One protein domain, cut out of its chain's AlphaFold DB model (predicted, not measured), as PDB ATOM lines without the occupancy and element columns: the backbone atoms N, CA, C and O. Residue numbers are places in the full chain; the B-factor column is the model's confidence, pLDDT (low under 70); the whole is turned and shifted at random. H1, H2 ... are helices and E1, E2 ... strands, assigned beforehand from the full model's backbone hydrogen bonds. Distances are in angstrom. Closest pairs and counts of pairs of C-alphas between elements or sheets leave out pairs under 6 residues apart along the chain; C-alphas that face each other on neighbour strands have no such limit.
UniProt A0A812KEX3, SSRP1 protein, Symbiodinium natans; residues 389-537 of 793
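What this domain is: This is residues 389 to 537 of the 793 residues of the protein "SSRP1 protein" of Symbiodinium natans (UniProt A0A812KEX3). One strongly twisted sheet of seven strands, curled like part of a barrel, folds back on itself so that the leaf E4 E7 faces the leaf E1 E2 E3 E5, with E6 as the hinge. Helices H1 and H2 pack on the face of that larger leaf which is turned away from E4 and E7, and H3 crosses H1 steeply on its far side from H2, their centres making a row H2, H1, H3. Residues 411 to 416, in the link after H1, stick out. The printed part has 149 residues with three named helices and seven named strands, in the order H1 E1 E2 E3 E4 E5 H2 E6 E7 H3; the sheet order is E4 E7 E6 E1 E2 E3 E5, all antiparallel, and the class is mixed, helices and strands. The whole is compact, with a radius of gyration of the C-alphas of 14.9 A and spans of 44 by 39 by 33 A.

How they stand to each other: H1, residues 389 to 408, is on the sheet with its residues 397 to 408. E1, residues 421 to 426, and E2, residues 431 to 440, form a hairpin, with N 424 and O 433 2.9 A apart, within hydrogen-bond range. E2 bends by 54 degrees at residue 437 and forms a second hairpin with E3, residues 448 to 452, where N 436 and O 451 are 2.9 A apart. E1, E2 and E3 are a meander, each strand the antiparallel neighbour of the one before. E4, residues 465 to 468, is an edge strand and is apart from E3. The other edge strand, E5, residues 481 to 483, is the antiparallel neighbour of E3, with N 450 and O 482 2.9 A apart. H2, residues 484 to 492, is on the sheet too and touches H1 at a steep tilt of 45 degrees, opposite ways; the closest C-alphas, of Glu 390 and Ala 492, are 5.1 A apart. E6, residues 499 to 505, is the antiparallel neighbour of E1, with N 501 and O 423 2.8 A apart. E7, residues 514 to 523, forms a hairpin with E6, with N 502 and O 521 2.8 A apart. E7 bends by 72 degrees at residue 518, and its pairing is staggered: residues 514 to 517 pair with E4, where N 467 and O 515 are 2.8 A apart, and residues 517 to 523 with E6. H3, residues 525 to 537, is not on the sheet and is apart from H2. It touches residues 396 to 404 of H1 alone, at a steep tilt of 63 degrees, the same way, and the closest C-alphas, of Gly 400 and Leu 528, are 5.1 A apart. In H1, H2 and H3 every O i to N i+4 pair is within hydrogen-bond range.

Where its parts are: H1 begins at C-alpha 389, (39.206, 30.408, 8.508), and runs 28.0 A from first to last C-alpha. E1 measures 17.3 A and E2 25.8 A, with C-alpha 431 at (47.426, 28.529, 25.458). E3 measures 12.9 A, E4 10.3 A, E5 7.1 A and H2 12.2 A. E6 runs 18.7 A and E7 23.8 A. H3 runs 18.3 A and ends at C-alpha 537, (16.764, 41.601, 17.148).

The domain as a whole: The two C-alphas farthest apart are those of Gly 474 and Glu 537, 46.6 A. The printed part has no cut. The long links are H1 to E1, E3 to E4 and E4 to E5, each of 12 residues. The mean pLDDT of the printed part is 90.1; residues 443 to 444, 455 to 459 and 474 to 476 are under 70.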
ATOM      1  N   ALA A 389      39.519  31.096   7.253       96.94
ATOM      2  CA  ALA A 389      39.206  30.408   8.508       96.94
ATOM      3  C   ALA A 389      39.540  31.268   9.740       96.94
ATOM      4  O   ALA A 389      38.732  31.369  10.666       96.94
ATOM      5  N   GLU A 390      40.685  31.953   9.726       97.31
ATOM      6  CA  GLU A 390      41.059  32.906  10.776       97.31
ATOM      7  C   GLU A 390      40.107  34.113  10.776       97.31
ATOM      8  O   GLU A 390      39.668  34.548  11.833       97.31
ATOM      9  N   LEU A 391      39.683  34.609   9.608       96.69
ATOM     10  CA  LEU A 391      38.697  35.689   9.496       96.69
ATOM     11  C   LEU A 391      37.326  35.281  10.067       96.69
ATOM     12  O   LEU A 391      36.685  36.066  10.770       96.69
ATOM     13  N   ALA A 392      36.884  34.043   9.825       95.56
ATOM     14  CA  ALA A 392      35.675  33.501  10.444       95.56
ATOM     15  C   ALA A 392      35.821  33.369  11.975       95.56
ATOM     16  O   ALA A 392      34.901  33.728  12.716       95.56
ATOM     17  N   CYS A 393      36.983  32.921  12.466       95.81
ATOM     18  CA  CYS A 393      37.285  32.894  13.898       95.81
ATOM     19  C   CYS A 393      37.267  34.306  14.508       95.81
ATOM     20  O   CYS A 393      36.565  34.533  15.493       95.81
ATOM     21  N   PHE A 394      37.940  35.270  13.874       96.56
ATOM     22  CA  PHE A 394      37.952  36.684  14.248       96.56
ATOM     23  C   PHE A 394      36.532  37.240  14.406       96.56
ATOM     24  O   PHE A 394      36.226  37.863  15.422       96.56
ATOM     25  N   HIS A 395      35.635  36.980  13.446       94.88
ATOM     26  CA  HIS A 395      34.254  37.457  13.530       94.88
ATOM     27  C   HIS A 395      33.483  36.838  14.704       94.88
ATOM     28  O   HIS A 395      32.740  37.562  15.375       94.88
ATOM     29  N   ARG A 396      33.675  35.542  14.997       94.44
ATOM     30  CA  ARG A 396      33.072  34.888  16.176       94.44
ATOM     31  C   ARG A 396      33.627  35.454  17.483       94.44
ATOM     32  O   ARG A 396      32.842  35.838  18.346       94.44
ATOM     33  N   LEU A 397      34.949  35.590  17.595       95.88
ATOM     34  CA  LEU A 397      35.631  36.180  18.751       95.88
ATOM     35  C   LEU A 397      35.173  37.616  19.023       95.88
ATOM     36  O   LEU A 397      34.780  37.929  20.144       95.88
ATOM     37  N   HIS A 398      35.177  38.479  18.005       95.38
ATOM     38  CA  HIS A 398      34.810  39.892  18.141       95.38
ATOM     39  C   HIS A 398      33.331  40.071  18.501       95.38
ATOM     40  O   HIS A 398      32.984  40.880  19.366       95.38
ATOM     41  N   THR A 399      32.459  39.248  17.912       93.31
ATOM     42  CA  THR A 399      31.029  39.216  18.243       93.31
ATOM     43  C   THR A 399      30.799  38.716  19.670       93.31
ATOM     44  O   THR A 399      30.074  39.359  20.431       93.31
ATOM     45  N   GLY A 400      31.453  37.623  20.075       94.88
ATOM     46  CA  GLY A 400      31.345  37.066  21.424       94.88
ATOM     47  C   GLY A 400      31.868  38.019  22.498       94.88
ATOM     48  O   GLY A 400      31.158  38.319  23.459       94.88
ATOM     49  N   LEU A 401      33.055  38.597  22.284       96.06
ATOM     50  CA  LEU A 401      33.613  39.675  23.104       96.06
ATOM     51  C   LEU A 401      32.630  40.847  23.221       96.06
ATOM     52  O   LEU A 401      32.400  41.362  24.316       96.06
ATOM     53  N   SER A 402      31.997  41.234  22.112       93.81
ATOM     54  CA  SER A 402      31.038  42.336  22.099       93.81
ATOM     55  C   SER A 402      29.781  42.057  22.928       93.81
ATOM     56  O   SER A 402      29.318  42.935  23.661       93.81
ATOM     57  N   VAL A 403      29.248  40.832  22.873       94.00
ATOM     58  CA  VAL A 403      28.128  40.392  23.723       94.00
ATOM     59  C   VAL A 403      28.527  40.380  25.194       94.00
ATOM     60  O   VAL A 403      27.796  40.924  26.024       94.00
ATOM     61  N   LEU A 404      29.696  39.825  25.525       95.94
ATOM     62  CA  LEU A 404      30.207  39.786  26.896       95.94
ATOM     63  C   LEU A 404      30.379  41.197  27.474       95.94
ATOM     64  O   LEU A 404      29.933  41.461  28.589       95.94
ATOM     65  N   ILE A 405      30.938  42.132  26.700       95.50
ATOM     66  CA  ILE A 405      31.064  43.542  27.092       95.50
ATOM     67  C   ILE A 405      29.683  44.194  27.270       95.50
ATOM     68  O   ILE A 405      29.464  44.887  28.265       95.50
ATOM     69  N   LYS A 406      28.727  43.987  26.351       91.56
ATOM     70  CA  LYS A 406      27.368  44.548  26.490       91.56
ATOM     71  C   LYS A 406      26.649  44.027  27.738       91.56
ATOM     72  O   LYS A 406      26.018  44.828  28.424       91.56
ATOM     73  N   ARG A 407      26.760  42.726  28.024       92.44
ATOM     74  CA  ARG A 407      26.005  42.019  29.072       92.44
ATOM     75  C   ARG A 407      26.646  42.077  30.463       92.44
ATOM     76  O   ARG A 407      25.910  42.080  31.445       92.44
ATOM     77  N   PHE A 408      27.978  42.095  30.557       95.56
ATOM     78  CA  PHE A 408      28.698  41.875  31.819       95.56
ATOM     79  C   PHE A 408      29.686  42.979  32.232       95.56
ATOM     80  O   PHE A 408      30.146  42.935  33.370       95.56
ATOM     81  N   ASP A 409      30.016  43.976  31.395       94.81
ATOM     82  CA  ASP A 409      30.687  45.181  31.918       94.81
ATOM     83  C   ASP A 409      29.674  46.021  32.712       94.81
ATOM     84  O   ASP A 409      28.673  46.453  32.127       94.81
ATOM     85  N   PRO A 410      29.906  46.287  34.013       92.06
ATOM     86  CA  PRO A 410      28.884  46.908  34.844       92.06
ATOM     87  C   PRO A 410      28.502  48.307  34.359       92.06
ATOM     88  O   PRO A 410      29.352  49.075  33.902       92.06
ATOM     89  N   ALA A 411      27.238  48.695  34.521       87.06
ATOM     90  CA  ALA A 411      26.783  50.017  34.094       87.06
ATOM     91  C   ALA A 411      27.513  51.159  34.832       87.06
ATOM     92  O   ALA A 411      27.992  50.994  35.953       87.06
ATOM     93  N   LYS A 412      27.523  52.365  34.242       80.81
ATOM     94  CA  LYS A 412      28.195  53.566  34.791       80.81
ATOM     95  C   LYS A 412      27.818  53.886  36.251       80.81
ATOM     96  O   LYS A 412      28.633  54.452  36.972       80.81
ATOM     97  N   LYS A 413      26.600  53.525  36.680       84.44
ATOM     98  CA  LYS A 413      26.108  53.690  38.062       84.44
ATOM     99  C   LYS A 413      26.766  52.732  39.072       84.44
ATOM    100  O   LYS A 413      26.881  53.076  40.241       84.44
ATOM    101  N   HIS A 414      27.277  51.586  38.622       88.94
ATOM    102  CA  HIS A 414      27.904  50.543  39.444       88.94
ATOM    103  C   HIS A 414      29.439  50.647  39.445       88.94
ATOM    104  O   HIS A 414      30.159  49.671  39.252       88.94
ATOM    105  N   ILE A 415      29.974  51.854  39.652       85.31
ATOM    106  CA  ILE A 415      31.423  52.127  39.591       85.31
ATOM    107  C   ILE A 415      32.253  51.378  40.661       85.31
ATOM    108  O   ILE A 415      33.462  51.227  40.502       85.31
ATOM    109  N   SER A 416      31.615  50.868  41.719       90.75
ATOM    110  CA  SER A 416      32.224  50.013  42.750       90.75
ATOM    111  C   SER A 416      32.294  48.523  42.399       90.75
ATOM    112  O   SER A 416      32.838  47.748  43.184       90.75
ATOM    113  N   GLU A 417      31.746  48.096  41.261       93.81
ATOM    114  CA  GLU A 417      31.935  46.735  40.749       93.81
ATOM    115  C   GLU A 417      33.281  46.592  40.031       93.81
ATOM    116  O   GLU A 417      33.822  47.560  39.485       93.81
ATOM    117  N   MET A 418      33.824  45.371  40.052       95.56
ATOM    118  CA  MET A 418      35.091  45.050  39.395       95.56
ATOM    119  C   MET A 418      34.983  45.208  37.866       95.56
ATOM    120  O   MET A 418      33.909  44.984  37.304       95.56
ATOM    121  N   PRO A 419      36.075  45.579  37.173       95.88
ATOM    122  CA  PRO A 419      36.107  45.594  35.713       95.88
ATOM    123  C   PRO A 419      35.847  44.198  35.130       95.88
ATOM    124  O   PRO A 419      36.301  43.195  35.690       95.88
ATOM    125  N   LEU A 420      35.173  44.134  33.976       97.44
ATOM    126  CA  LEU A 420      34.991  42.875  33.252       97.44
ATOM    127  C   LEU A 420      36.361  42.262  32.939       97.44
ATOM    128  O   LEU A 420      37.202  42.891  32.296       97.44
ATOM    129  N   THR A 421      36.566  41.034  33.402       97.50
ATOM    130  CA  THR A 421      37.819  40.298  33.245       97.50
ATOM    131  C   THR A 421      37.528  38.971  32.567       97.50
ATOM    132  O   THR A 421      36.603  38.257  32.962       97.50
ATOM    133  N   LEU A 422      38.289  38.683  31.519       97.12
ATOM    134  CA  LEU A 422      38.097  37.571  30.602       97.12
ATOM    135  C   LEU A 422      39.378  36.738  30.516       97.12
ATOM    136  O   LEU A 422      40.487  37.255  30.663       97.12
ATOM    137  N   LEU A 423      39.202  35.453  30.246       95.75
ATOM    138  CA  LEU A 423      40.254  34.490  29.964       95.75
ATOM    139  C   LEU A 423      39.851  33.726  28.707       95.75
ATOM    140  O   LEU A 423      38.758  33.170  28.660       95.75
ATOM    141  N   PHE A 424      40.705  33.741  27.693       94.81
ATOM    142  CA  PHE A 424      40.494  33.033  26.438       94.81
ATOM    143  C   PHE A 424      41.437  31.839  26.373       94.81
ATOM    144  O   PHE A 424      42.628  31.990  26.640       94.81
ATOM    145  N   GLU A 425      40.921  30.666  26.032       93.94
ATOM    146  CA  GLU A 425      41.647  29.399  26.146       93.94
ATOM    147  C   GLU A 425      41.478  28.558  24.876       93.94
ATOM    148  O   GLU A 425      40.354  28.369  24.418       93.94
ATOM    149  N   SER A 426      42.584  28.066  24.307       93.50
ATOM    150  CA  SER A 426      42.599  27.134  23.166       93.50
ATOM    151  C   SER A 426      43.156  25.787  23.617       93.50
ATOM    152  O   SER A 426      44.289  25.710  24.099       93.50
ATOM    153  N   GLN A 427      42.361  24.727  23.457       91.88
ATOM    154  CA  GLN A 427      42.723  23.377  23.886       91.88
ATOM    155  C   GLN A 427      43.718  22.731  22.923       91.88
ATOM    156  O   GLN A 427      44.627  22.027  23.358       91.88
ATOM    157  N   GLN A 428      43.572  22.993  21.624       92.31
ATOM    158  CA  GLN A 428      44.466  22.485  20.585       92.31
ATOM    159  C   GLN A 428      45.886  23.040  20.727       92.31
ATOM    160  O   GLN A 428      46.852  22.310  20.508       92.31
ATOM    161  N   MET A 429      46.015  24.312  21.118       92.50
ATOM    162  CA  MET A 429      47.311  24.983  21.260       92.50
ATOM    163  C   MET A 429      47.841  24.995  22.703       92.50
ATOM    164  O   MET A 429      49.016  25.289  22.911       92.50
ATOM    165  N   GLY A 430      47.005  24.684  23.701       91.38
ATOM    166  CA  GLY A 430      47.384  24.679  25.118       91.38
ATOM    167  C   GLY A 430      47.723  26.068  25.675       91.38
ATOM    168  O   GLY A 430      48.552  26.181  26.577       91.38
ATOM    169  N   VAL A 431      47.120  27.127  25.122       90.88
ATOM    170  CA  VAL A 431      47.426  28.529  25.458       90.88
ATOM    171  C   VAL A 431      46.250  29.237  26.130       90.88
ATOM    172  O   VAL A 431      45.092  29.049  25.752       90.88
ATOM    173  N   GLY A 432      46.571  30.090  27.104       92.00
ATOM    174  CA  GLY A 432      45.637  30.984  27.786       92.00
ATOM    175  C   GLY A 432      46.001  32.455  27.567       92.00
ATOM    176  O   GLY A 432      47.168  32.835  27.638       92.00
ATOM    177  N   VAL A 433      45.000  33.299  27.323       93.94
ATOM    178  CA  VAL A 433      45.146  34.749  27.134       93.94
ATOM    179  C   VAL A 433      44.225  35.468  28.118       93.94
ATOM    180  O   VAL A 433      43.005  35.411  27.995       93.94
ATOM    181  N   GLY A 434      44.791  36.145  29.118       95.19
ATOM    182  CA  GLY A 434      44.018  36.927  30.086       95.19
ATOM    183  C   GLY A 434      43.855  38.390  29.657       95.19
ATOM    184  O   GLY A 434      44.829  39.037  29.265       95.19
ATOM    185  N   ALA A 435      42.643  38.938  29.778       96.88
ATOM    186  CA  ALA A 435      42.335  40.322  29.420       96.88
ATOM    187  C   ALA A 435      41.412  41.010  30.444       96.88
ATOM    188  O   ALA A 435      40.422  40.435  30.896       96.88
ATOM    189  N   MET A 436      41.686  42.274  30.778       97.12
ATOM    190  CA  MET A 436      40.828  43.101  31.643       97.12
ATOM    191  C   MET A 436      40.342  44.346  30.902       97.12
ATOM    192  O   MET A 436      41.150  45.142  30.428       97.12
ATOM    193  N   LEU A 437      39.028  44.557  30.845       97.06
ATOM    194  CA  LEU A 437      38.425  45.715  30.190       97.06
ATOM    195  C   LEU A 437      38.761  47.018  30.937       97.06
ATOM    196  O   LEU A 437      38.336  47.231  32.072       97.06
ATOM    197  N   CYS A 438      39.473  47.928  30.269       94.56
ATOM    198  CA  CYS A 438      39.725  49.286  30.754       94.56
ATOM    199  C   CYS A 438      38.561  50.230  30.449       94.56
ATOM    200  O   CYS A 438      38.146  51.036  31.282       94.56
ATOM    201  N   PHE A 439      38.090  50.183  29.204       92.75
ATOM    202  CA  PHE A 439      37.161  51.156  28.648       92.75
ATOM    203  C   PHE A 439      36.437  50.580  27.428       92.75
ATOM    204  O   PHE A 439      37.013  49.780  26.700       92.75
ATOM    205  N   ARG A 440      35.211  51.050  27.170       91.94
ATOM    206  CA  ARG A 440      34.447  50.807  25.938       91.94
ATOM    207  C   ARG A 440      33.612  52.021  25.540       91.94
ATOM    208  O   ARG A 440      33.114  52.746  26.405       91.94
ATOM    209  N   THR A 441      33.375  52.209  24.243       84.19
ATOM    210  CA  THR A 441      32.233  53.017  23.783       84.19
ATOM    211  C   THR A 441      30.909  52.270  23.932       84.19
ATOM    212  O   THR A 441      30.858  51.047  23.868       84.19
ATOM    213  N   TYR A 442      29.827  53.035  24.093       71.56
ATOM    214  CA  TYR A 442      28.440  52.548  24.097       71.56
ATOM    215  C   TYR A 442      27.776  52.683  22.711       71.56
ATOM    216  O   TYR A 442      26.558  52.736  22.612       71.56
ATOM    217  N   LEU A 443      28.581  52.794  21.650       69.12
ATOM    218  CA  LEU A 443      28.106  52.891  20.269       69.12
ATOM    219  C   LEU A 443      27.718  51.500  19.742       69.12
ATOM    220  O   LEU A 443      28.118  50.483  20.313       69.12
ATOM    221  N   HIS A 444      26.971  51.453  18.635       61.66
ATOM    222  CA  HIS A 444      26.572  50.197  17.984       61.66
ATOM    223  C   HIS A 444      27.774  49.300  17.652       61.66
ATOM    224  O   HIS A 444      27.725  48.096  17.899       61.66
ATOM    225  N   ASN A 445      28.863  49.914  17.181       73.12
ATOM    226  CA  ASN A 445      30.174  49.282  17.105       73.12
ATOM    227  C   ASN A 445      30.899  49.511  18.433       73.12
ATOM    228  O   ASN A 445      31.165  50.655  18.828       73.12
ATOM    229  N   ILE A 446      31.217  48.418  19.119       82.38
ATOM    230  CA  ILE A 446      32.102  48.473  20.274       82.38
ATOM    231  C   ILE A 446      33.504  48.798  19.767       82.38
ATOM    232  O   ILE A 446      33.927  48.346  18.712       82.38
ATOM    233  N   ASP A 447      34.168  49.652  20.527       87.81
ATOM    234  CA  ASP A 447      35.587  49.949  20.426       87.81
ATOM    235  C   ASP A 447      36.009  50.033  21.895       87.81
ATOM    236  O   ASP A 447      35.447  50.821  22.680       87.81
ATOM    237  N   ALA A 448      36.869  49.106  22.292       93.69
ATOM    238  CA  ALA A 448      37.191  48.810  23.674       93.69
ATOM    239  C   ALA A 448      38.693  48.609  23.850       93.69
ATOM    240  O   ALA A 448      39.349  47.987  23.024       93.69
ATOM    241  N   LEU A 449      39.223  49.102  24.969       96.31
ATOM    242  CA  LEU A 449      40.602  48.847  25.362       96.31
ATOM    243  C   LEU A 449      40.640  47.800  26.469       96.31
ATOM    244  O   LEU A 449      39.956  47.951  27.487       96.31
ATOM    245  N   LEU A 450      41.487  46.791  26.300       97.00
ATOM    246  CA  LEU A 450      41.731  45.729  27.265       97.00
ATOM    247  C   LEU A 450      43.209  45.727  27.673       97.00
ATOM    248  O   LEU A 450      44.090  45.847  26.825       97.00
ATOM    249  N   LEU A 451      43.502  45.590  28.966       95.75
ATOM    250  CA  LEU A 451      44.860  45.305  29.433       95.75
ATOM    251  C   LEU A 451      45.146  43.820  29.303       95.75
ATOM    252  O   LEU A 451      44.302  42.998  29.660       95.75
ATOM    253  N   ARG A 452      46.367  43.503  28.879       95.06
ATOM    254  CA  ARG A 452      46.893  42.144  28.909       95.06
ATOM    255  C   ARG A 452      47.217  41.749  30.343       95.06
ATOM    256  O   ARG A 452      47.791  42.539  31.101       95.06
ATOM    257  N   LEU A 453      46.822  40.542  30.716       93.75
ATOM    258  CA  LEU A 453      47.159  39.927  31.993       93.75
ATOM    259  C   LEU A 453      48.285  38.905  31.792       93.75
ATOM    260  O   LEU A 453      48.569  38.514  30.664       93.75
ATOM    261  N   ASP A 454      48.953  38.549  32.887       85.62
ATOM    262  CA  ASP A 454      50.185  37.756  32.912       85.62
ATOM    263  C   ASP A 454      50.066  36.472  32.059       85.62
ATOM    264  O   ASP A 454      49.183  35.652  32.326       85.62
ATOM    265  N   PRO A 455      50.920  36.274  31.034       65.88
ATOM    266  CA  PRO A 455      50.839  35.124  30.136       65.88
ATOM    267  C   PRO A 455      51.289  33.809  30.789       65.88
ATOM    268  O   PRO A 455      51.261  32.775  30.133       65.88
ATOM    269  N   SER A 456      51.693  33.815  32.066       67.31
ATOM    270  CA  SER A 456      52.004  32.596  32.828       67.31
ATOM    271  C   SER A 456      50.775  31.760  33.221       67.31
ATOM    272  O   SER A 456      50.913  30.812  33.990       67.31
ATOM    273  N   LEU A 457      49.581  32.133  32.754       66.81
ATOM    274  CA  LEU A 457      48.336  31.393  32.938       66.81
ATOM    275  C   LEU A 457      48.422  29.994  32.327       66.81
ATOM    276  O   LEU A 457      48.588  29.844  31.115       66.81
ATOM    277  N   VAL A 458      48.237  28.966  33.154       65.00
ATOM    278  CA  VAL A 458      48.109  27.591  32.665       65.00
ATOM    279  C   VAL A 458      46.674  27.373  32.182       65.00
ATOM    280  O   VAL A 458      45.725  27.665  32.904       65.00
ATOM    281  N   PHE A 459      46.522  26.816  30.979       67.38
ATOM    282  CA  PHE A 459      45.245  26.558  30.288       67.38
ATOM    283  C   PHE A 459      44.173  25.811  31.129       67.38
ATOM    284  O   PHE A 459      42.980  25.953  30.882       67.38
ATOM    285  N   ASP A 460      44.583  25.057  32.156       74.69
ATOM    286  CA  ASP A 460      43.707  24.281  33.051       74.69
ATOM    287  C   ASP A 460      43.701  24.776  34.518       74.69
ATOM    288  O   ASP A 460      43.278  24.059  35.433       74.69
ATOM    289  N   GLU A 461      44.175  25.999  34.792       81.56
ATOM    290  CA  GLU A 461      44.255  26.510  36.166       81.56
ATOM    291  C   GLU A 461      42.856  26.725  36.780       81.56
ATOM    292  O   GLU A 461      42.019  27.496  36.296       81.56
ATOM    293  N   LYS A 462      42.578  26.002  37.872       88.06
ATOM    294  CA  LYS A 462      41.291  26.054  38.580       88.06
ATOM    295  C   LYS A 462      41.321  27.147  39.649       88.06
ATOM    296  O   LYS A 462      42.286  27.200  40.410       88.06
ATOM    297  N   PRO A 463      40.270  27.982  39.779       92.06
ATOM    298  CA  PRO A 463      40.186  28.943  40.872       92.06
ATOM    299  C   PRO A 463      40.304  28.266  42.254       92.06
ATOM    300  O   PRO A 463      39.734  27.189  42.447       92.06
ATOM    301  N   PRO A 464      40.977  28.897  43.235       93.06
ATOM    302  CA  PRO A 464      41.522  30.250  43.169       93.06
ATOM    303  C   PRO A 464      42.967  30.328  42.649       93.06
ATOM    304  O   PRO A 464      43.837  29.605  43.126       93.06
ATOM    305  N   PHE A 465      43.229  31.297  41.769       92.00
ATOM    306  CA  PHE A 465      44.566  31.650  41.269       92.00
ATOM    307  C   PHE A 465      44.755  33.174  41.211       92.00
ATOM    308  O   PHE A 465      43.781  33.923  41.303       92.00
ATOM    309  N   ASP A 466      45.994  33.647  41.076       91.00
ATOM    310  CA  ASP A 466      46.322  35.079  41.053       91.00
ATOM    311  C   ASP A 466      46.646  35.564  39.634       91.00
ATOM    312  O   ASP A 466      47.603  35.120  39.008       91.00
ATOM    313  N   LEU A 467      45.906  36.567  39.164       91.62
ATOM    314  CA  LEU A 467      46.198  37.304  37.936       91.62
ATOM    315  C   LEU A 467      46.975  38.578  38.220       91.62
ATOM    316  O   LEU A 467      46.778  39.227  39.248       91.62
ATOM    317  N   ARG A 468      47.809  38.991  37.264       92.56
ATOM    318  CA  ARG A 468      48.521  40.274  37.298       92.56
ATOM    319  C   ARG A 468      48.406  40.986  35.962       92.56
ATOM    320  O   ARG A 468      48.300  40.334  34.935       92.56
ATOM    321  N   ILE A 469      48.433  42.316  35.958       91.94
ATOM    322  CA  ILE A 469      48.555  43.083  34.706       91.94
ATOM    323  C   ILE A 469      49.969  42.895  34.145       91.94
ATOM    324  O   ILE A 469      50.954  43.126  34.857       91.94
ATOM    325  N   GLU A 470      50.063  42.506  32.871       89.62
ATOM    326  CA  GLU A 470      51.334  42.225  32.208       89.62
ATOM    327  C   GLU A 470      52.246  43.461  32.220       89.62
ATOM    328  O   GLU A 470      51.859  44.585  31.877       89.62
ATOM    329  N   ARG A 471      53.512  43.233  32.581       85.12
ATOM    330  CA  ARG A 471      54.575  44.222  32.408       85.12
ATOM    331  C   ARG A 471      55.194  44.025  31.022       85.12
ATOM    332  O   ARG A 471      55.788  42.974  30.799       85.12
ATOM    333  N   PRO A 472      55.104  45.006  30.108       82.69
ATOM    334  CA  PRO A 472      55.663  44.854  28.772       82.69
ATOM    335  C   PRO A 472      57.186  44.672  28.831       82.69
ATOM    336  O   PRO A 472      57.893  45.409  29.531       82.69
ATOM    337  N   ALA A 473      57.692  43.705  28.066       74.81
ATOM    338  CA  ALA A 473      59.122  43.450  27.942       74.81
ATOM    339  C   ALA A 473      59.869  44.688  27.398       74.81
ATOM    340  O   ALA A 473      59.361  45.436  26.563       74.81
ATOM    341  N   GLY A 474      61.091  44.922  27.885       67.56
ATOM    342  CA  GLY A 474      61.963  45.996  27.388       67.56
ATOM    343  C   GLY A 474      61.636  47.423  27.859       67.56
ATOM    344  O   GLY A 474      62.263  48.367  27.386       67.56
ATOM    345  N   GLY A 475      60.681  47.618  28.777       60.91
ATOM    346  CA  GLY A 475      60.525  48.853  29.571       60.91
ATOM    347  C   GLY A 475      60.080  50.136  28.846       60.91
ATOM    348  O   GLY A 475      59.778  51.119  29.517       60.91
ATOM    349  N   ARG A 476      60.006  50.149  27.506       67.38
ATOM    350  CA  ARG A 476      59.615  51.333  26.710       67.38
ATOM    351  C   ARG A 476      58.112  51.634  26.738       67.38
ATOM    352  O   ARG A 476      57.731  52.796  26.649       67.38
ATOM    353  N   LYS A 477      57.254  50.614  26.860       78.56
ATOM    354  CA  LYS A 477      55.801  50.787  27.051       78.56
ATOM    355  C   LYS A 477      55.474  50.814  28.547       78.56
ATOM    356  O   LYS A 477      56.080  50.088  29.331       78.56
ATOM    357  N   ALA A 478      54.488  51.613  28.954       81.50
ATOM    358  CA  ALA A 478      54.029  51.644  30.348       81.50
ATOM    359  C   ALA A 478      53.152  50.427  30.718       81.50
ATOM    360  O   ALA A 478      53.226  49.938  31.849       81.50
ATOM    361  N   LEU A 479      52.357  49.945  29.757       88.50
ATOM    362  CA  LEU A 479      51.437  48.808  29.848       88.50
ATOM    363  C   LEU A 479      51.467  47.980  28.564       88.50
ATOM    364  O   LEU A 479      51.782  48.499  27.491       88.50
ATOM    365  N   SER A 480      51.071  46.718  28.698       91.88
ATOM    366  CA  SER A 480      50.670  45.856  27.591       91.88
ATOM    367  C   SER A 480      49.141  45.881  27.479       91.88
ATOM    368  O   SER A 480      48.437  45.754  28.486       91.88
ATOM    369  N   TYR A 481      48.620  46.155  26.286       94.38
ATOM    370  CA  TYR A 481      47.195  46.376  26.043       94.38
ATOM    371  C   TYR A 481      46.832  46.050  24.593       94.38
ATOM    372  O   TYR A 481      47.689  46.101  23.710       94.38
ATOM    373  N   TRP A 482      45.541  45.828  24.371       95.88
ATOM    374  CA  TRP A 482      44.914  45.666  23.068       95.88
ATOM    375  C   TRP A 482      43.723  46.616  22.924       95.88
ATOM    376  O   TRP A 482      43.030  46.905  23.902       95.88
ATOM    377  N   ASN A 483      43.439  47.034  21.695       94.88
ATOM    378  CA  ASN A 483      42.063  47.323  21.288       94.88
ATOM    379  C   ASN A 483      41.355  46.003  20.921       94.88
ATOM    380  O   ASN A 483      42.010  45.022  20.563       94.88
ATOM    381  N   ASP A 484      40.028  45.967  21.002       94.81
ATOM    382  CA  ASP A 484      39.193  44.787  20.735       94.81
ATOM    383  C   ASP A 484      39.483  44.120  19.381       94.81
ATOM    384  O   ASP A 484      39.592  42.896  19.315       94.81
ATOM    385  N   MET A 485      39.708  44.911  18.328       95.19
ATOM    386  CA  MET A 485      40.104  44.400  17.012       95.19
ATOM    387  C   MET A 485      41.455  43.671  17.074       95.19
ATOM    388  O   MET A 485      41.560  42.538  16.611       95.19
ATOM    389  N   SER A 486      42.483  44.293  17.661       96.12
ATOM    390  CA  SER A 486      43.835  43.719  17.755       96.12
ATOM    391  C   SER A 486      43.897  42.439  18.591       96.12
ATOM    392  O   SER A 486      44.587  41.505  18.197       96.12
ATOM    393  N   LEU A 487      43.125  42.355  19.684       96.69
ATOM    394  CA  LEU A 487      43.004  41.134  20.485       96.69
ATOM    395  C   LEU A 487      42.424  39.990  19.644       96.69
ATOM    396  O   LEU A 487      42.993  38.903  19.596       96.69
ATOM    397  N   CYS A 488      41.309  40.238  18.951       97.31
ATOM    398  CA  CYS A 488      40.659  39.209  18.147       97.31
ATOM    399  C   CYS A 488      41.488  38.802  16.918       97.31
ATOM    400  O   CYS A 488      41.426  37.638  16.536       97.31
ATOM    401  N   VAL A 489      42.267  39.711  16.313       97.75
ATOM    402  CA  VAL A 489      43.199  39.383  15.212       97.75
ATOM    403  C   VAL A 489      44.355  38.514  15.718       97.75
ATOM    404  O   VAL A 489      44.602  37.459  15.137       97.75
ATOM    405  N   GLU A 490      45.017  38.906  16.815       96.44
ATOM    406  CA  GLU A 490      46.113  38.135  17.425       96.44
ATOM    407  C   GLU A 490      45.647  36.714  17.765       96.44
ATOM    408  O   GLU A 490      46.241  35.736  17.317       96.44
ATOM    409  N   MET A 491      44.517  36.590  18.464       96.44
ATOM    410  CA  MET A 491      43.944  35.295  18.824       96.44
ATOM    411  C   MET A 491      43.542  34.441  17.615       96.44
ATOM    412  O   MET A 491      43.850  33.249  17.581       96.44
ATOM    413  N   ALA A 492      42.850  35.024  16.630       97.50
ATOM    414  CA  ALA A 492      42.390  34.290  15.454       97.50
ATOM    415  C   ALA A 492      43.549  33.714  14.627       97.50
ATOM    416  O   ALA A 492      43.388  32.650  14.040       97.50
ATOM    417  N   SER A 493      44.708  34.387  14.624       97.06
ATOM    418  CA  SER A 493      45.939  33.907  13.974       97.06
ATOM    419  C   SER A 493      46.679  32.796  14.735       97.06
ATOM    420  O   SER A 493      47.602  32.183  14.205       97.06
ATOM    421  N   VAL A 494      46.297  32.537  15.990       96.31
ATOM    422  CA  VAL A 494      46.933  31.531  16.858       96.31
ATOM    423  C   VAL A 494      46.108  30.248  16.934       96.31
ATOM    424  O   VAL A 494      46.683  29.162  16.903       96.31
ATOM    425  N   ALA A 495      44.780  30.349  17.044       95.94
ATOM    426  CA  ALA A 495      43.895  29.189  17.152       95.94
ATOM    427  C   ALA A 495      42.457  29.488  16.696       95.94
ATOM    428  O   ALA A 495      42.074  30.644  16.516       95.94
ATOM    429  N   GLN A 496      41.644  28.435  16.542       95.25
ATOM    430  CA  GLN A 496      40.248  28.530  16.081       95.25
ATOM    431  C   GLN A 496      39.211  28.009  17.093       95.25
ATOM    432  O   GLN A 496      38.020  28.268  16.920       95.25
ATOM    433  N   ASP A 497      39.657  27.305  18.136       94.31
ATOM    434  CA  ASP A 497      38.877  26.563  19.139       94.31
ATOM    435  C   ASP A 497      38.720  27.316  20.477       94.31
ATOM    436  O   ASP A 497      38.560  26.709  21.534       94.31
ATOM    437  N   TRP A 498      38.797  28.646  20.443       94.56
ATOM    438  CA  TRP A 498      38.796  29.490  21.636       94.56
ATOM    439  C   TRP A 498      37.511  29.386  22.467       94.56
ATOM    440  O   TRP A 498      36.425  29.717  21.996       94.56
ATOM    441  N   VAL A 499      37.658  29.070  23.752       94.25
ATOM    442  CA  VAL A 499      36.614  29.216  24.778       94.25
ATOM    443  C   VAL A 499      36.824  30.538  25.518       94.25
ATOM    444  O   VAL A 499      37.955  30.861  25.885       94.25
ATOM    445  N   ILE A 500      35.754  31.307  25.764       95.69
ATOM    446  CA  ILE A 500      35.839  32.566  26.524       95.69
ATOM    447  C   ILE A 500      35.268  32.376  27.928       95.69
ATOM    448  O   ILE A 500      34.062  32.240  28.106       95.69
ATOM    449  N   SER A 501      36.110  32.450  28.951       95.94
ATOM    450  CA  SER A 501      35.691  32.442  30.351       95.94
ATOM    451  C   SER A 501      35.585  33.854  30.928       95.94
ATOM    452  O   SER A 501      36.546  34.622  30.907       95.94
ATOM    453  N   ARG A 502      34.442  34.193  31.534       96.81
ATOM    454  CA  ARG A 502      34.317  35.358  32.426       96.81
ATOM    455  C   ARG A 502      34.893  35.003  33.795       96.81
ATOM    456  O   ARG A 502      34.550  33.963  34.354       96.81
ATOM    457  N   LEU A 503      35.709  35.879  34.371       96.62
ATOM    458  CA  LEU A 503      36.304  35.669  35.691       96.62
ATOM    459  C   LEU A 503      35.600  36.501  36.770       96.62
ATOM    460  O   LEU A 503      35.382  37.700  36.598       96.62
ATOM    461  N   ALA A 504      35.277  35.873  37.902       96.62
ATOM    462  CA  ALA A 504      34.950  36.586  39.133       96.62
ATOM    463  C   ALA A 504      36.239  36.876  39.900       96.62
ATOM    464  O   ALA A 504      36.986  35.961  40.253       96.62
ATOM    465  N   LEU A 505      36.478  38.160  40.153       95.81
ATOM    466  CA  LEU A 505      37.606  38.635  40.937       95.81
ATOM    467  C   LEU A 505      37.170  38.872  42.380       95.81
ATOM    468  O   LEU A 505      36.167  39.545  42.625       95.81
ATOM    469  N   GLY A 506      37.959  38.333  43.302       94.94
ATOM    470  CA  GLY A 506      37.821  38.535  44.731       94.94
ATOM    471  C   GLY A 506      38.266  39.919  45.191       94.94
ATOM    472  O   GLY A 506      38.450  40.864  44.417       94.94
ATOM    473  N   ASP A 507      38.460  40.035  46.497       95.44
ATOM    474  CA  ASP A 507      38.753  41.310  47.137       95.44
ATOM    475  C   ASP A 507      40.153  41.870  46.841       95.44
ATOM    476  O   ASP A 507      41.170  41.170  46.883       95.44
ATOM    477  N   LEU A 508      40.205  43.187  46.602       94.00
ATOM    478  CA  LEU A 508      41.438  43.915  46.316       94.00
ATOM    479  C   LEU A 508      42.301  44.003  47.575       94.00
ATOM    480  O   LEU A 508      41.898  44.554  48.607       94.00
ATOM    481  N   GLN A 509      43.516  43.474  47.463       86.69
ATOM    482  CA  GLN A 509      44.473  43.368  48.560       86.69
ATOM    483  C   GLN A 509      45.222  44.702  48.776       86.69
ATOM    484  O   GLN A 509      44.620  45.781  48.790       86.69
ATOM    485  N   GLY A 510      46.540  44.655  48.993       76.75
ATOM    486  CA  GLY A 510      47.376  45.843  49.211       76.75
ATOM    487  C   GLY A 510      47.699  46.663  47.952       76.75
ATOM    488  O   GLY A 510      48.232  47.762  48.085       76.75
ATOM    489  N   GLY A 511      47.392  46.160  46.751       84.88
ATOM    490  CA  GLY A 511      47.724  46.793  45.468       84.88
ATOM    491  C   GLY A 511      46.614  46.652  44.423       84.88
ATOM    492  O   GLY A 511      45.628  45.955  44.649       84.88
ATOM    493  N   LEU A 512      46.784  47.324  43.278       93.38
ATOM    494  CA  LEU A 512      45.792  47.397  42.190       93.38
ATOM    495  C   LEU A 512      46.273  46.775  40.862       93.38
ATOM    496  O   LEU A 512      45.666  47.002  39.819       93.38
ATOM    497  N   LEU A 513      47.368  46.008  40.894       91.62
ATOM    498  CA  LEU A 513      47.897  45.267  39.740       91.62
ATOM    499  C   LEU A 513      47.712  43.750  39.820       91.62
ATOM    500  O   LEU A 513      48.066  43.072  38.858       91.62
ATOM    501  N   SER A 514      47.217  43.232  40.945       91.94
ATOM    502  CA  SER A 514      47.082  41.798  41.196       91.94
ATOM    503  C   SER A 514      45.677  41.493  41.698       91.94
ATOM    504  O   SER A 514      45.169  42.205  42.566       91.94
ATOM    505  N   PHE A 515      45.071  40.436  41.169       93.25
ATOM    506  CA  PHE A 515      43.680  40.073  41.414       93.25
ATOM    507  C   PHE A 515      43.588  38.581  41.689       93.25
ATOM    508  O   PHE A 515      43.994  37.778  40.853       93.25
ATOM    509  N   ARG A 516      43.010  38.212  42.832       94.38
ATOM    510  CA  ARG A 516      42.662  36.821  43.101       94.38
ATOM    511  C   ARG A 516      41.403  36.479  42.314       94.38
ATOM    512  O   ARG A 516      40.383  37.147  42.473       94.38
ATOM    513  N   VAL A 517      41.469  35.465  41.466       94.94
ATOM    514  CA  VAL A 517      40.309  34.890  40.788       94.94
ATOM    515  C   VAL A 517      39.640  33.922  41.752       94.94
ATOM    516  O   VAL A 517      40.301  33.062  42.326       94.94
ATOM    517  N   GLU A 518      38.333  34.063  41.944       96.38
ATOM    518  CA  GLU A 518      37.534  33.203  42.828       96.38
ATOM    519  C   GLU A 518      36.576  32.299  42.044       96.38
ATOM    520  O   GLU A 518      36.188  31.241  42.530       96.38
ATOM    521  N   GLY A 519      36.239  32.670  40.806       96.19
ATOM    522  CA  GLY A 519      35.389  31.872  39.926       96.19
ATOM    523  C   GLY A 519      35.722  32.074  38.452       96.19
ATOM    524  O   GLY A 519      36.128  33.159  38.038       96.19
ATOM    525  N   LYS A 520      35.517  31.021  37.662       95.81
ATOM    526  CA  LYS A 520      35.723  30.966  36.211       95.81
ATOM    527  C   LYS A 520      34.427  30.449  35.589       95.81
ATOM    528  O   LYS A 520      33.970  29.366  35.944       95.81
ATOM    529  N   PHE A 521      33.816  31.246  34.718       96.56
ATOM    530  CA  PHE A 521      32.526  30.963  34.089       96.56
ATOM    531  C   PHE A 521      32.737  30.863  32.573       96.56
ATOM    532  O   PHE A 521      32.809  31.912  31.927       96.56
ATOM    533  N   PRO A 522      32.906  29.654  32.011       95.56
ATOM    534  CA  PRO A 522      33.070  29.483  30.574       95.56
ATOM    535  C   PRO A 522      31.793  29.886  29.831       95.56
ATOM    536  O   PRO A 522      30.681  29.674  30.316       95.56
ATOM    537  N   HIS A 523      31.976  30.456  28.647       95.31
ATOM    538  CA  HIS A 523      30.937  30.746  27.674       95.31
ATOM    539  C   HIS A 523      31.333  30.121  26.339       95.31
ATOM    540  O   HIS A 523      32.460  30.307  25.869       95.31
ATOM    541  N   ASP A 524      30.394  29.402  25.733       87.38
ATOM    542  CA  ASP A 524      30.546  28.896  24.377       87.38
ATOM    543  C   ASP A 524      30.395  30.032  23.344       87.38
ATOM    544  O   ASP A 524      29.625  30.980  23.530       87.38
ATOM    545  N   LEU A 525      31.145  29.948  22.244       87.81
ATOM    546  CA  LEU A 525      31.101  30.947  21.178       87.81
ATOM    547  C   LEU A 525      29.798  30.888  20.373       87.81
ATOM    548  O   LEU A 525      29.326  31.945  19.952       87.81
ATOM    549  N   GLU A 526      29.196  29.713  20.181       87.06
ATOM    550  CA  GLU A 526      27.934  29.583  19.437       87.06
ATOM    551  C   GLU A 526      26.735  30.044  20.295       87.06
ATOM    552  O   GLU A 526      25.837  30.734  19.795       87.06
ATOM    553  N   GLU A 527      26.760  29.809  21.615       89.62
ATOM    554  CA  GLU A 527      25.854  30.467  22.575       89.62
ATOM    555  C   GLU A 527      25.968  32.001  22.519       89.62
ATOM    556  O   GLU A 527      24.957  32.706  22.428       89.62
ATOM    557  N   LEU A 528      27.193  32.541  22.549       92.00
ATOM    558  CA  LEU A 528      27.424  33.986  22.469       92.00
ATOM    559  C   LEU A 528      27.011  34.568  21.111       92.00
ATOM    560  O   LEU A 528      26.462  35.670  21.067       92.00
ATOM    561  N   TRP A 529      27.211  33.838  20.014       88.12
ATOM    562  CA  TRP A 529      26.743  34.226  18.684       88.12
ATOM    563  C   TRP A 529      25.213  34.265  18.610       88.12
ATOM    564  O   TRP A 529      24.633  35.233  18.113       88.12
ATOM    565  N   THR A 530      24.545  33.262  19.181       87.94
ATOM    566  CA  THR A 530      23.081  33.212  19.297       87.94
ATOM    567  C   THR A 530      22.558  34.398  20.114       87.94
ATOM    568  O   THR A 530      21.650  35.110  19.676       87.94
ATOM    569  N   ALA A 531      23.191  34.692  21.253       88.62
ATOM    570  CA  ALA A 531      22.884  35.867  22.064       88.62
ATOM    571  C   ALA A 531      23.149  37.193  21.318       88.62
ATOM    572  O   ALA A 531      22.426  38.166  21.532       88.62
ATOM    573  N   ALA A 532      24.131  37.248  20.411       87.12
ATOM    574  CA  ALA A 532      24.384  38.420  19.570       87.12
ATOM    575  C   ALA A 532      23.239  38.682  18.583       87.12
ATOM    576  O   ALA A 532      22.826  39.833  18.422       87.12
ATOM    577  N   GLN A 533      22.700  37.633  17.947       85.81
ATOM    578  CA  GLN A 533      21.540  37.775  17.059       85.81
ATOM    579  C   GLN A 533      20.301  38.213  17.849       85.81
ATOM    580  O   GLN A 533      19.654  39.182  17.456       85.81
ATOM    581  N   GLN A 534      20.040  37.605  19.011       83.31
ATOM    582  CA  GLN A 534      18.939  38.006  19.896       83.31
ATOM    583  C   GLN A 534      19.060  39.469  20.352       83.31
ATOM    584  O   GLN A 534      18.086  40.215  20.285       83.31
ATOM    585  N   LEU A 535      20.253  39.925  20.756       81.31
ATOM    586  CA  LEU A 535      20.493  41.332  21.102       81.31
ATOM    587  C   LEU A 535      20.257  42.264  19.907       81.31
ATOM    588  O   LEU A 535      19.656  43.323  20.062       81.31
ATOM    589  N   LYS A 536      20.678  41.870  18.701       79.50
ATOM    590  CA  LYS A 536      20.459  42.638  17.466       79.50
ATOM    591  C   LYS A 536      18.977  42.708  17.084       79.50
ATOM    592  O   LYS A 536      18.516  43.738  16.593       79.50
ATOM    593  N   GLU A 537      18.220  41.640  17.314       77.44
ATOM    594  CA  GLU A 537      16.764  41.601  17.148       77.44
ATOM    595  C   GLU A 537      16.049  42.465  18.191       77.44
ATOM    596  O   GLU A 537      15.171  43.240  17.824       77.44
TER     597      GLU A 537